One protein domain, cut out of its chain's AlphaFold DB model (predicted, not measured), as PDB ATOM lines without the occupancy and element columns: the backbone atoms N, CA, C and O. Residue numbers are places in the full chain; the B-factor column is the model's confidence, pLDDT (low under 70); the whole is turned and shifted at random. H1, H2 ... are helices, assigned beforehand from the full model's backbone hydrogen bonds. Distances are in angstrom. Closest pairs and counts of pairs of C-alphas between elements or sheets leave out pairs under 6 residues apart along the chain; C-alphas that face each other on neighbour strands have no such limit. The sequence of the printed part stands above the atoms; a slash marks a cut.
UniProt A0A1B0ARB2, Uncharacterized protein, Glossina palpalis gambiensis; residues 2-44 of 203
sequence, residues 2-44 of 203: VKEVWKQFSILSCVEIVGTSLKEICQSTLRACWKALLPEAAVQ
ATOM      1  N   VAL A   2     -13.310  31.084  12.764       63.16
ATOM      2  CA  VAL A   2     -13.671  32.049  13.836       63.16
ATOM      3  C   VAL A   2     -15.142  31.948  14.284       63.16
ATOM      4  O   VAL A   2     -15.413  31.923  15.477       63.16
ATOM      5  N   LYS A   3     -16.101  31.824  13.353       70.56
ATOM      6  CA  LYS A   3     -17.543  31.729  13.679       70.56
ATOM      7  C   LYS A   3     -17.914  30.503  14.525       70.56
ATOM      8  O   LYS A   3     -18.769  30.607  15.394       70.56
ATOM      9  N   GLU A   4     -17.263  29.370  14.296       72.81
ATOM     10  CA  GLU A   4     -17.511  28.126  15.035       72.81
ATOM     11  C   GLU A   4     -16.942  28.184  16.455       72.81
ATOM     12  O   GLU A   4     -17.568  27.669  17.374       72.81
ATOM     13  N   VAL A   5     -15.826  28.894  16.654       70.81
ATOM     14  CA  VAL A   5     -15.252  29.143  17.985       70.81
ATOM     15  C   VAL A   5     -16.195  30.001  18.832       70.81
ATOM     16  O   VAL A   5     -16.458  29.670  19.983       70.81
ATOM     17  N   TRP A   6     -16.795  31.049  18.254       73.62
ATOM     18  CA  TRP A   6     -17.776  31.884  18.963       73.62
ATOM     19  C   TRP A   6     -19.057  31.135  19.341       73.62
ATOM     20  O   TRP A   6     -19.672  31.472  20.346       73.62
ATOM     21  N   LYS A   7     -19.450  30.099  18.586       79.56
ATOM     22  CA  LYS A   7     -20.602  29.249  18.941       79.56
ATOM     23  C   LYS A   7     -20.336  28.353  20.154       79.56
ATOM     24  O   LYS A   7     -21.285  27.951  20.816       79.56
ATOM     25  N   GLN A   8     -19.073  28.020  20.417       81.56
ATOM     26  CA  GLN A   8     -18.650  27.209  21.565       81.56
ATOM     27  C   GLN A   8     -18.234  28.064  22.768       81.56
ATOM     28  O   GLN A   8     -18.045  27.541  23.864       81.56
ATOM     29  N   PHE A   9     -18.098  29.376  22.575       85.00
ATOM     30  CA  PHE A   9     -17.721  30.304  23.625       85.00
ATOM     31  C   PHE A   9     -18.887  30.509  24.592       85.00
ATOM     32  O   PHE A   9     -19.924  31.073  24.240       85.00
ATOM     33  N   SER A  10     -18.717  30.031  25.821       89.38
ATOM     34  CA  SER A  10     -19.736  30.117  26.863       89.38
ATOM     35  C   SER A  10     -19.447  31.257  27.843       89.38
ATOM     36  O   SER A  10     -18.339  31.793  27.901       89.38
ATOM     37  N   ILE A  11     -20.434  31.602  28.675       90.94
ATOM     38  CA  ILE A  11     -20.230  32.530  29.800       90.94
ATOM     39  C   ILE A  11     -19.153  31.989  30.753       90.94
ATOM     40  O   ILE A  11     -18.347  32.766  31.253       90.94
ATOM     41  N   LEU A  12     -19.087  30.667  30.950       89.12
ATOM     42  CA  LEU A  12     -18.039  30.035  31.755       89.12
ATOM     43  C   LEU A  12     -16.649  30.312  31.167       89.12
ATOM     44  O   LEU A  12     -15.771  30.762  31.891       89.12
ATOM     45  N   SER A  13     -16.493  30.171  29.849       88.19
ATOM     46  CA  SER A  13     -15.244  30.496  29.147       88.19
ATOM     47  C   SER A  13     -14.838  31.960  29.348       88.19
ATOM     48  O   SER A  13     -13.661  32.262  29.518       88.19
ATOM     49  N   CYS A  14     -15.808  32.880  29.382       89.19
ATOM     50  CA  CYS A  14     -15.559  34.287  29.693       89.19
ATOM     51  C   CYS A  14     -15.046  34.476  31.130       89.19
ATOM     52  O   CYS A  14     -14.033  35.141  31.341       89.19
ATOM     53  N   VAL A  15     -15.707  33.856  32.112       91.25
ATOM     54  CA  VAL A  15     -15.315  33.934  33.528       91.25
ATOM     55  C   VAL A  15     -13.926  33.332  33.754       91.25
ATOM     56  O   VAL A  15     -13.119  33.915  34.473       91.25
ATOM     57  N   GLU A  16     -13.616  32.209  33.109       89.81
ATOM     58  CA  GLU A  16     -12.303  31.560  33.179       89.81
ATOM     59  C   GLU A  16     -11.198  32.426  32.573       89.81
ATOM     60  O   GLU A  16     -10.129  32.561  33.171       89.81
ATOM     61  N   ILE A  17     -11.453  33.056  31.422       88.38
ATOM     62  CA  ILE A  17     -10.493  33.963  30.784       88.38
ATOM     63  C   ILE A  17     -10.254  35.184  31.667       88.38
ATOM     64  O   ILE A  17      -9.104  35.480  31.971       88.38
ATOM     65  N   VAL A  18     -11.312  35.844  32.150       89.62
ATOM     66  CA  VAL A  18     -11.183  37.002  33.052       89.62
ATOM     67  C   VAL A  18     -10.446  36.615  34.334       89.62
ATOM     68  O   VAL A  18      -9.544  37.328  34.766       89.62
ATOM     69  N   GLY A  19     -10.783  35.466  34.922       84.88
ATOM     70  CA  GLY A  19     -10.115  34.956  36.117       84.88
ATOM     71  C   GLY A  19      -8.639  34.633  35.882       84.88
ATOM     72  O   GLY A  19      -7.816  34.871  36.763       84.88
ATOM     73  N   THR A  20      -8.286  34.126  34.699       81.25
ATOM     74  CA  THR A  20      -6.892  33.849  34.319       81.25
ATOM     75  C   THR A  20      -6.128  35.148  34.097       81.25
ATOM     76  O   THR A  20      -5.076  35.345  34.698       81.25
ATOM     77  N   SER A  21      -6.698  36.084  33.339       81.12
ATOM     78  CA  SER A  21      -6.101  37.401  33.113       81.12
ATOM     79  C   SER A  21      -5.891  38.165  34.419       81.12
ATOM     80  O   SER A  21      -4.850  38.785  34.597       81.12
ATOM     81  N   LEU A  22      -6.816  38.075  35.381       79.19
ATOM     82  CA  LEU A  22      -6.656  38.722  36.686       79.19
ATOM     83  C   LEU A  22      -5.489  38.139  37.502       79.19
ATOM     84  O   LEU A  22      -4.851  38.876  38.248       79.19
ATOM     85  N   LYS A  23      -5.189  36.841  37.351       78.88
ATOM     86  CA  LYS A  23      -4.029  36.193  37.991       78.88
ATOM     87  C   LYS A  23      -2.701  36.574  37.336       78.88
ATOM     88  O   LYS A  23      -1.675  36.540  38.004       78.88
ATOM     89  N   GLU A  24      -2.721  36.904  36.048       79.94
ATOM     90  CA  GLU A  24      -1.536  37.320  35.287       79.94
ATOM     91  C   GLU A  24      -1.205  38.808  35.468       79.94
ATOM     92  O   GLU A  24      -0.063  39.220  35.259       79.94
ATOM     93  N   ILE A  25      -2.178  39.625  35.880       83.75
ATOM     94  CA  ILE A  25      -1.932  41.029  36.211       83.75
ATOM     95  C   ILE A  25      -1.060  41.100  37.467       83.75
ATOM     96  O   ILE A  25      -1.417  40.597  38.534       83.75
ATOM     97  N   CYS A  26       0.072  41.794  37.352       77.88
ATOM     98  CA  CYS A  26       0.929  42.064  38.496       77.88
ATOM     99  C   CYS A  26       0.150  42.831  39.575       77.88
ATOM    100  O   CYS A  26      -0.520  43.829  39.292       77.88
ATOM    101  N   GLN A  27       0.264  42.388  40.830       74.00
ATOM    102  CA  GLN A  27      -0.420  43.016  41.964       74.00
ATOM    103  C   GLN A  27      -0.070  44.502  42.106       74.00
ATOM    104  O   GLN A  27      -0.931  45.295  42.479       74.00
ATOM    105  N   SER A  28       1.157  44.907  41.757       73.50
ATOM    106  CA  SER A  28       1.553  46.320  41.751       73.50
ATOM    107  C   SER A  28       0.751  47.137  40.732       73.50
ATOM    108  O   SER A  28       0.252  48.209  41.070       73.50
ATOM    109  N   THR A  29       0.540  46.603  39.526       78.94
ATOM    110  CA  THR A  29      -0.280  47.223  38.477       78.94
ATOM    111  C   THR A  29      -1.740  47.329  38.904       78.94
ATOM    112  O   THR A  29      -2.331  48.402  38.804       78.94
ATOM    113  N   LEU A  30      -2.316  46.249  39.446       78.12
ATOM    114  CA  LEU A  30      -3.703  46.243  39.919       78.12
ATOM    115  C   LEU A  30      -3.922  47.295  41.019       78.12
ATOM    116  O   LEU A  30      -4.897  48.045  40.986       78.12
ATOM    117  N   ARG A  31      -2.984  47.384  41.970       70.06
ATOM    118  CA  ARG A  31      -3.006  48.364  43.064       70.06
ATOM    119  C   ARG A  31      -2.824  49.791  42.561       70.06
ATOM    120  O   ARG A  31      -3.507  50.677  43.059       70.06
ATOM    121  N   ALA A  32      -1.962  50.030  41.573       77.88
ATOM    122  CA  ALA A  32      -1.798  51.353  40.971       77.88
ATOM    123  C   ALA A  32      -3.083  51.819  40.266       77.88
ATOM    124  O   ALA A  32      -3.514  52.957  40.458       77.88
ATOM    125  N   CYS A  33      -3.737  50.925  39.519       77.50
ATOM    126  CA  CYS A  33      -5.024  51.207  38.884       77.50
ATOM    127  C   CYS A  33      -6.123  51.487  39.920       77.50
ATOM    128  O   CYS A  33      -6.858  52.462  39.779       77.50
ATOM    129  N   TRP A  34      -6.208  50.682  40.986       81.75
ATOM    130  CA  TRP A  34      -7.178  50.916  42.058       81.75
ATOM    131  C   TRP A  34      -6.882  52.174  42.865       81.75
ATOM    132  O   TRP A  34      -7.813  52.895  43.186       81.75
ATOM    133  N   LYS A  35      -5.613  52.513  43.111       76.56
ATOM    134  CA  LYS A  35      -5.213  53.760  43.778       76.56
ATOM    135  C   LYS A  35      -5.652  55.003  42.999       76.56
ATOM    136  O   LYS A  35      -5.985  56.010  43.613       76.56
ATOM    137  N   ALA A  36      -5.663  54.940  41.667       78.44
ATOM    138  CA  ALA A  36      -6.126  56.040  40.823       78.44
ATOM    139  C   ALA A  36      -7.656  56.221  40.844       78.44
ATOM    140  O   ALA A  36      -8.141  57.324  40.607       78.44
ATOM    141  N   LEU A  37      -8.410  55.148  41.110       80.50
ATOM    142  CA  LEU A  37      -9.877  55.138  41.071       80.50
ATOM    143  C   LEU A  37     -10.525  55.234  42.459       80.50
ATOM    144  O   LEU A  37     -11.608  55.797  42.586       80.50
ATOM    145  N   LEU A  38      -9.882  54.670  43.479       77.19
ATOM    146  CA  LEU A  38     -10.345  54.614  44.862       77.19
ATOM    147  C   LEU A  38      -9.131  54.600  45.815       77.19
ATOM    148  O   LEU A  38      -8.680  53.530  46.240       77.19
ATOM    149  N   PRO A  39      -8.570  55.781  46.134       73.00
ATOM    150  CA  PRO A  39      -7.372  55.918  46.966       73.00
ATOM    151  C   PRO A  39      -7.482  55.244  48.341       73.00
ATOM    152  O   PRO A  39      -6.480  54.769  48.870       73.00
ATOM    153  N   GLU A  40      -8.689  55.162  48.903       67.31
ATOM    154  CA  GLU A  40      -8.983  54.628  50.238       67.31
ATOM    155  C   GLU A  40      -9.025  53.093  50.286       67.31
ATOM    156  O   GLU A  40      -8.846  52.503  51.350       67.31
ATOM    157  N   ALA A  41      -9.247  52.427  49.145       58.66
ATOM    158  CA  ALA A  41      -9.229  50.963  49.053       58.66
ATOM    159  C   ALA A  41      -7.808  50.388  49.030       58.66
ATOM    160  O   ALA A  41      -7.616  49.198  49.284       58.66
ATOM    161  N   ALA A  42      -6.802  51.233  48.801       58.34
ATOM    162  CA  ALA A  42      -5.432  50.944  49.188       58.34
ATOM    163  C   ALA A  42      -5.300  51.146  50.704       58.34
ATOM    164  O   ALA A  42      -4.602  52.048  51.163       58.34
ATOM    165  N   VAL A  43      -6.004  50.321  51.489       51.94
ATOM    166  CA  VAL A  43      -5.736  50.208  52.923       51.94
ATOM    167  C   VAL A  43      -4.246  49.925  53.037       51.94
ATOM    168  O   VAL A  43      -3.757  48.920  52.517       51.94
ATOM    169  N   GLN A  44      -3.531  50.868  53.649       51.78
ATOM    170  CA  GLN A  44      -2.182  50.656  54.132       51.78
ATOM    171  C   GLN A  44      -2.262  49.451  55.060       51.78
ATOM    172  O   GLN A  44      -2.612  49.569  56.234       51.78
TER     173      GLN A  44
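Overview. This is residues 2 to 44 of the 203 residues of an uncharacterized protein of Glossina palpalis gambiensis (UniProt A0A1B0ARB2). Three helices are strung one after another in a drawn-out zigzag, with the longest, H2, in the middle, H1 at one end, H3 at the other, and no two of them packed together. After H3 the backbone turns back in residues 38 to 44 and makes a short tail at that end. The printed part has 43 residues with three named helices, in the order H1, H2, H3, and no named strand; its class is all helix. The whole is extended, with a radius of gyration of the C-alphas of 15.4 A, and it spans 47 by 16 by 15 A, a rod in outline.

Along the chain. Begin with H2, residues 11 to 24, the longest helix with 14 residues. Find C-alpha 11 at (-20.230, 32.530, 29.800); from there the helix runs to C-alpha 24 at (-1.536, 37.320, 35.287), a length of 20.1 A, and the largest change is in x. Go back to residues 2 to 8 for H1, which is 10.4 A from first to last C-alpha; it begins at C-alpha 2 at (-13.671, 32.049, 13.836), and from there z rises to 21.565 at C-alpha 8. Go on past H2 to residues 27 to 37 for H3, 15.4 A long, which ends at C-alpha 37 at (-9.877, 55.138, 41.071); along it y rises and x falls.

Arrangement. Look first at H2, which touches no helix. On its N-terminal side a tight link of two residues, Phe 9 and Ser 10, joins it to H1, yet H1 and H2 are apart. On its C-terminal side another tight link, Ile 25 and Cys 26, joins it to H3, and H2 and H3 are apart too. H1 and H3 are likewise apart. In the backbone of H1, H2 and H3, every O i to N i+4 pair is within hydrogen-bond range.

Size, cuts and confidence. The two C-alphas farthest apart are those of Glu 4 and Gln 44, at 47.7 A. Residues 2 to 21 stand free, of which 2 to 8 belong to H1 and 11 to 21 to H2; residues 23 to 29 stand free as well, of which 27 to 29 belong to H3. The printed part has no cut, and neither link between the helices is long. The mean pLDDT of the printed part is 77.6; look for values under 70 at residue 2 and at residues 40 to 44, where the model's confidence is low.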